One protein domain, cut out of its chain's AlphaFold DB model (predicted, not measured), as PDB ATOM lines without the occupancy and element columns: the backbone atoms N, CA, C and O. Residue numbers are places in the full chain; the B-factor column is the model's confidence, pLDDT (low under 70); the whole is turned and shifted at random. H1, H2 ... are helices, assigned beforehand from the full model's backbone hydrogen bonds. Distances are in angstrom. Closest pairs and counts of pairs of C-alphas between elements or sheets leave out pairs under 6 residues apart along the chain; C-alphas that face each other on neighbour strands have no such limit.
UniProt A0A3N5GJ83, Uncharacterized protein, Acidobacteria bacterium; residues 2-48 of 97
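This is residues 2 to 48 of the 97 residues of an uncharacterized protein of Acidobacteria bacterium (UniProt A0A3N5GJ83). Two short helices are set as an L, with the first residue of H1 near Ala 29 of H2; a link loops from H1 round to H2, and the tail, residues 33 to 48, folds back along H2 and runs on past its beginning. The 47 printed residues have two named helices, H1 then H2, and no named strand: the class is all helix, though under half of the residues are in named elements. The whole is compact, with a radius of gyration of the C-alphas of 10.5 A, yet elongated, spanning 31 by 20 by 18 A.

Find C-alpha 4 at (69.841, 9.543, 84.892); from there H1, residues 4 to 13, runs 14.4 A. Next, H2, residues 23 to 32, runs 14.3 A to C-alpha 32 at (69.672, 15.366, 90.044).

H1 and H2 only just touch, with 3 pairs of C-alphas within 8 A; look at Gln 4 and Ala 29, whose C-alphas are the closest, 6.5 A apart. Their lines are about perpendicular, at 79 degrees. In H1 and H2 every O i to N i+4 pair is within hydrogen-bond range.

The C-alphas farthest apart, of Ser 13 and Asp 48, are 32.6 A apart. The printed part has no cut, the link from H1 to H2 is short, and no printed residue is under 70 in pLDDT.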
ATOM      1  N   PRO A   2      73.330   3.524  82.385       83.50
ATOM      2  CA  PRO A   2      71.940   3.927  82.178       83.50
ATOM      3  C   PRO A   2      71.761   5.449  82.218       83.50
ATOM      4  O   PRO A   2      72.620   6.181  82.727       83.50
ATOM      5  N   ALA A   3      70.647   5.924  81.665       89.00
ATOM      6  CA  ALA A   3      70.279   7.332  81.758       89.00
ATOM      7  C   ALA A   3      69.981   7.726  83.217       89.00
ATOM      8  O   ALA A   3      69.678   6.876  84.053       89.00
ATOM      9  N   GLN A   4      70.028   9.027  83.528       86.31
ATOM     10  CA  GLN A   4      69.841   9.543  84.892       86.31
ATOM     11  C   GLN A   4      68.588   8.993  85.612       86.31
ATOM     12  O   GLN A   4      68.731   8.531  86.745       86.31
ATOM     13  N   PRO A   5      67.388   8.979  84.990       88.62
ATOM     14  CA  PRO A   5      66.171   8.503  85.660       88.62
ATOM     15  C   PRO A   5      66.159   6.985  85.879       88.62
ATOM     16  O   PRO A   5      65.627   6.485  86.868       88.62
ATOM     17  N   GLU A   6      66.762   6.247  84.951       93.62
ATOM     18  CA  GLU A   6      66.890   4.793  85.025       93.62
ATOM     19  C   GLU A   6      67.856   4.396  86.149       93.62
ATOM     20  O   GLU A   6      67.547   3.511  86.939       93.62
ATOM     21  N   LEU A   7      68.975   5.113  86.298       93.81
ATOM     22  CA  LEU A   7      69.912   4.904  87.402       93.81
ATOM     23  C   LEU A   7      69.246   5.085  88.771       93.81
ATOM     24  O   LEU A   7      69.460   4.267  89.664       93.81
ATOM     25  N   GLU A   8      68.455   6.147  88.946       93.69
ATOM     26  CA  GLU A   8      67.728   6.374  90.199       93.69
ATOM     27  C   GLU A   8      66.734   5.248  90.473       93.69
ATOM     28  O   GLU A   8      66.663   4.753  91.596       93.69
ATOM     29  N   THR A   9      66.004   4.812  89.445       95.25
ATOM     30  CA  THR A   9      65.027   3.727  89.569       95.25
ATOM     31  C   THR A   9      65.701   2.439  90.032       95.25
ATOM     32  O   THR A   9      65.253   1.859  91.013       95.25
ATOM     33  N   LEU A  10      66.807   2.042  89.398       96.50
ATOM     34  CA  LEU A  10      67.537   0.813  89.733       96.50
ATOM     35  C   LEU A  10      68.089   0.821  91.169       96.50
ATOM     36  O   LEU A  10      68.038  -0.198  91.853       96.50
ATOM     37  N   LEU A  11      68.600   1.967  91.637       95.94
ATOM     38  CA  LEU A  11      69.112   2.105  93.005       95.94
ATOM     39  C   LEU A  11      67.987   2.160  94.046       95.94
ATOM     40  O   LEU A  11      68.103   1.577  95.119       95.94
ATOM     41  N   THR A  12      66.896   2.874  93.756       95.69
ATOM     42  CA  THR A  12      65.787   3.046  94.712       95.69
ATOM     43  C   THR A  12      64.859   1.833  94.777       95.69
ATOM     44  O   THR A  12      64.239   1.613  95.815       95.69
ATOM     45  N   SER A  13      64.787   1.025  93.713       96.81
ATOM     46  CA  SER A  13      64.084  -0.264  93.706       96.81
ATOM     47  C   SER A  13      64.859  -1.378  94.418       96.81
ATOM     48  O   SER A  13      64.257  -2.389  94.780       96.81
ATOM     49  N   GLY A  14      66.172  -1.208  94.616       96.44
ATOM     50  CA  GLY A  14      67.059  -2.243  95.147       96.44
ATOM     51  C   GLY A  14      67.412  -3.338  94.137       96.44
ATOM     52  O   GLY A  14      67.908  -4.388  94.531       96.44
ATOM     53  N   GLU A  15      67.165  -3.122  92.841       97.31
ATOM     54  CA  GLU A  15      67.620  -4.038  91.785       97.31
ATOM     55  C   GLU A  15      69.153  -4.071  91.694       97.31
ATOM     56  O   GLU A  15      69.746  -5.103  91.378       97.31
ATOM     57  N   VAL A  16      69.796  -2.946  92.017       96.88
ATOM     58  CA  VAL A  16      71.245  -2.847  92.206       96.88
ATOM     59  C   VAL A  16      71.565  -2.059  93.474       96.88
ATOM     60  O   VAL A  16      70.912  -1.063  93.778       96.88
ATOM     61  N   ASP A  17      72.626  -2.455  94.180       95.31
ATOM     62  CA  ASP A  17      73.044  -1.779  95.415       95.31
ATOM     63  C   ASP A  17      73.940  -0.556  95.163       95.31
ATOM     64  O   ASP A  17      73.970   0.388  95.954       95.31
ATOM     65  N   ALA A  18      74.721  -0.575  94.076       94.31
ATOM     66  CA  ALA A  18      75.694   0.469  93.771       94.31
ATOM     67  C   ALA A  18      76.109   0.488  92.293       94.31
ATOM     68  O   ALA A  18      76.108  -0.530  91.604       94.31
ATOM     69  N   PHE A  19      76.576   1.655  91.838       93.38
ATOM     70  CA  PHE A  19      77.257   1.830  90.556       93.38
ATOM     71  C   PHE A  19      78.690   2.327  90.764       93.38
ATOM     72  O   PHE A  19      78.916   3.358  91.396       93.38
ATOM     73  N   ALA A  20      79.658   1.635  90.162       91.94
ATOM     74  CA  ALA A  20      81.050   2.075  90.087       91.94
ATOM     75  C   ALA A  20      81.260   2.881  88.790       91.94
ATOM     76  O   ALA A  20      81.466   2.322  87.712       91.94
ATOM     77  N   ILE A  21      81.139   4.207  88.877       90.19
ATOM     78  CA  ILE A  21      81.191   5.128  87.728       90.19
ATOM     79  C   ILE A  21      82.123   6.312  88.008       90.19
ATOM     80  O   ILE A  21      82.590   6.508  89.128       90.19
ATOM     81  N   ASN A  22      82.405   7.108  86.974       90.12
ATOM     82  CA  ASN A  22      83.249   8.293  87.102       90.12
ATOM     83  C   ASN A  22      82.673   9.293  88.126       90.12
ATOM     84  O   ASN A  22      81.468   9.552  88.124       90.12
ATOM     85  N   ARG A  23      83.549   9.888  88.950       90.75
ATOM     86  CA  ARG A  23      83.187  10.783  90.062       90.75
ATOM     87  C   ARG A  23      82.244  11.910  89.650       90.75
ATOM     88  O   ARG A  23      81.247  12.123  90.335       90.75
ATOM     89  N   GLN A  24      82.522  12.582  88.532       90.50
ATOM     90  CA  GLN A  24      81.662  13.657  88.037       90.50
ATOM     91  C   GLN A  24      80.230  13.151  87.810       90.50
ATOM     92  O   GLN A  24      79.278  13.747  88.303       90.50
ATOM     93  N   ARG A  25      80.069  11.987  87.166       90.06
ATOM     94  CA  ARG A  25      78.743  11.399  86.911       90.06
ATOM     95  C   ARG A  25      78.020  10.981  88.190       90.06
ATOM     96  O   ARG A  25      76.801  11.109  88.255       90.06
ATOM     97  N   SER A  26      78.740  10.490  89.199       92.38
ATOM     98  CA  SER A  26      78.147  10.180  90.508       92.38
ATOM     99  C   SER A  26      77.604  11.433  91.195       92.38
ATOM    100  O   SER A  26      76.522  11.395  91.781       92.38
ATOM    101  N   LEU A  27      78.335  12.549  91.117       92.75
ATOM    102  CA  LEU A  27      77.913  13.826  91.694       92.75
ATOM    103  C   LEU A  27      76.729  14.430  90.934       92.75
ATOM    104  O   LEU A  27      75.778  14.877  91.574       92.75
ATOM    105  N   ASP A  28      76.743  14.364  89.603       92.06
ATOM    106  CA  ASP A  28      75.613  14.775  88.764       92.06
ATOM    107  C   ASP A  28      74.353  13.970  89.125       92.06
ATOM    108  O   ASP A  28      73.268  14.533  89.286       92.06
ATOM    109  N   ALA A  29      74.505  12.661  89.360       92.81
ATOM    110  CA  ALA A  29      73.406  11.805  89.786       92.81
ATOM    111  C   ALA A  29      72.854  12.144  91.165       92.81
ATOM    112  O   ALA A  29      71.638  12.231  91.341       92.81
ATOM    113  N   GLN A  30      73.737  12.379  92.133       94.19
ATOM    114  CA  GLN A  30      73.334  12.848  93.452       94.19
ATOM    115  C   GLN A  30      72.555  14.166  93.345       94.19
ATOM    116  O   GLN A  30      71.462  14.270  93.905       94.19
ATOM    117  N   ALA A  31      73.083  15.144  92.604       92.62
ATOM    118  CA  ALA A  31      72.472  16.462  92.447       92.62
ATOM    119  C   ALA A  31      71.091  16.393  91.778       92.62
ATOM    120  O   ALA A  31      70.165  17.077  92.211       92.62
ATOM    121  N   ALA A  32      70.933  15.539  90.763       92.31
ATOM    122  CA  ALA A  32      69.672  15.366  90.044       92.31
ATOM    123  C   ALA A  32      68.597  14.612  90.849       92.31
ATOM    124  O   ALA A  32      67.411  14.790  90.589       92.31
ATOM    125  N   SER A  33      68.992  13.793  91.830       92.88
ATOM    126  CA  SER A  33      68.081  12.866  92.521       92.88
ATOM    127  C   SER A  33      67.187  13.476  93.605       92.88
ATOM    128  O   SER A  33      66.405  12.766  94.239       92.88
ATOM    129  N   GLY A  34      67.334  14.770  93.907       91.69
ATOM    130  CA  GLY A  34      66.589  15.403  95.001       91.69
ATOM    131  C   GLY A  34      66.852  14.751  96.368       91.69
ATOM    132  O   GLY A  34      65.918  14.554  97.138       91.69
ATOM    133  N   ALA A  35      68.115  14.403  96.648       91.25
ATOM    134  CA  ALA A  35      68.601  13.763  97.880       91.25
ATOM    135  C   ALA A  35      68.233  12.278  98.092       91.25
ATOM    136  O   ALA A  35      68.496  11.738  99.166       91.25
ATOM    137  N   LYS A  36      67.688  11.591  97.081       95.19
ATOM    138  CA  LYS A  36      67.453  10.135  97.150       95.19
ATOM    139  C   LYS A  36      68.733   9.318  97.014       95.19
ATOM    140  O   LYS A  36      68.823   8.222  97.559       95.19
ATOM    141  N   LEU A  37      69.706   9.832  96.267       95.56
ATOM    142  CA  LEU A  37      70.976   9.164  96.013       95.56
ATOM    143  C   LEU A  37      72.121   9.895  96.707       95.56
ATOM    144  O   LEU A  37      72.055  11.099  96.959       95.56
ATOM    145  N   ARG A  38      73.208   9.164  96.962       95.25
ATOM    146  CA  ARG A  38      74.452   9.709  97.507       95.25
ATOM    147  C   ARG A  38      75.656   9.154  96.755       95.25
ATOM    148  O   ARG A  38      75.811   7.942  96.638       95.25
ATOM    149  N   ALA A  39      76.540  10.040  96.315       94.12
ATOM    150  CA  ALA A  39      77.875   9.689  95.860       94.12
ATOM    151  C   ALA A  39      78.777   9.423  97.074       94.12
ATOM    152  O   ALA A  39      78.811  10.204  98.029       94.12
ATOM    153  N   LEU A  40      79.514   8.312  97.052       93.44
ATOM    154  CA  LEU A  40      80.505   8.028  98.088       93.44
ATOM    155  C   LEU A  40      81.699   8.996  97.959       93.44
ATOM    156  O   LEU A  40      82.071   9.348  96.836       93.44
ATOM    157  N   PRO A  41      82.283   9.460  99.081       87.88
ATOM    158  CA  PRO A  41      83.358  10.449  99.047       87.88
ATOM    159  C   PRO A  41      84.668   9.874  98.500       87.88
ATOM    160  O   PRO A  41      85.416  10.614  97.854       87.88
ATOM    161  N   ASP A  42      84.902   8.580  98.706       89.19
ATOM    162  CA  ASP A  42      86.130   7.883  98.334       89.19
ATOM    163  C   ASP A  42      86.116   7.431  96.869       89.19
ATOM    164  O   ASP A  42      85.066   7.169  96.276       89.19
ATOM    165  N   SER A  43      87.307   7.312  96.290       84.75
ATOM    166  CA  SER A  43      87.505   6.752  94.954       84.75
ATOM    167  C   SER A  43      87.909   5.284  95.067       84.75
ATOM    168  O   SER A  43      88.881   4.964  95.743       84.75
ATOM    169  N   PHE A  44      87.204   4.392  94.368       84.94
ATOM    170  CA  PHE A  44      87.618   2.986  94.255       84.94
ATOM    171  C   PHE A  44      88.672   2.770  93.149       84.94
ATOM    172  O   PHE A  44      89.384   1.770  93.162       84.94
ATOM    173  N   LEU A  45      88.740   3.689  92.176       86.38
ATOM    174  CA  LEU A  45      89.632   3.650  91.016       86.38
ATOM    175  C   LEU A  45      89.881   5.071  90.490       86.38
ATOM    176  O   LEU A  45      88.945   5.864  90.371       86.38
ATOM    177  N   GLU A  46      91.122   5.355  90.102       82.81
ATOM    178  CA  GLU A  46      91.482   6.535  89.313       82.81
ATOM    179  C   GLU A  46      91.672   6.140  87.846       82.81
ATOM    180  O   GLU A  46      92.351   5.159  87.537       82.81
ATOM    181  N   VAL A  47      91.052   6.890  86.931       80.25
ATOM    182  CA  VAL A  47      91.105   6.611  85.490       80.25
ATOM    183  C   VAL A  47      91.847   7.734  84.782       80.25
ATOM    184  O   VAL A  47      91.342   8.854  84.686       80.25
ATOM    185  N   ASP A  48      93.017   7.412  84.232       81.62
ATOM    186  CA  ASP A  48      93.767   8.329  83.378       81.62
ATOM    187  C   ASP A  48      92.996   8.622  82.084       81.62
ATOM    188  O   ASP A  48      92.642   7.719  81.322       81.62
TER     189      ASP A  48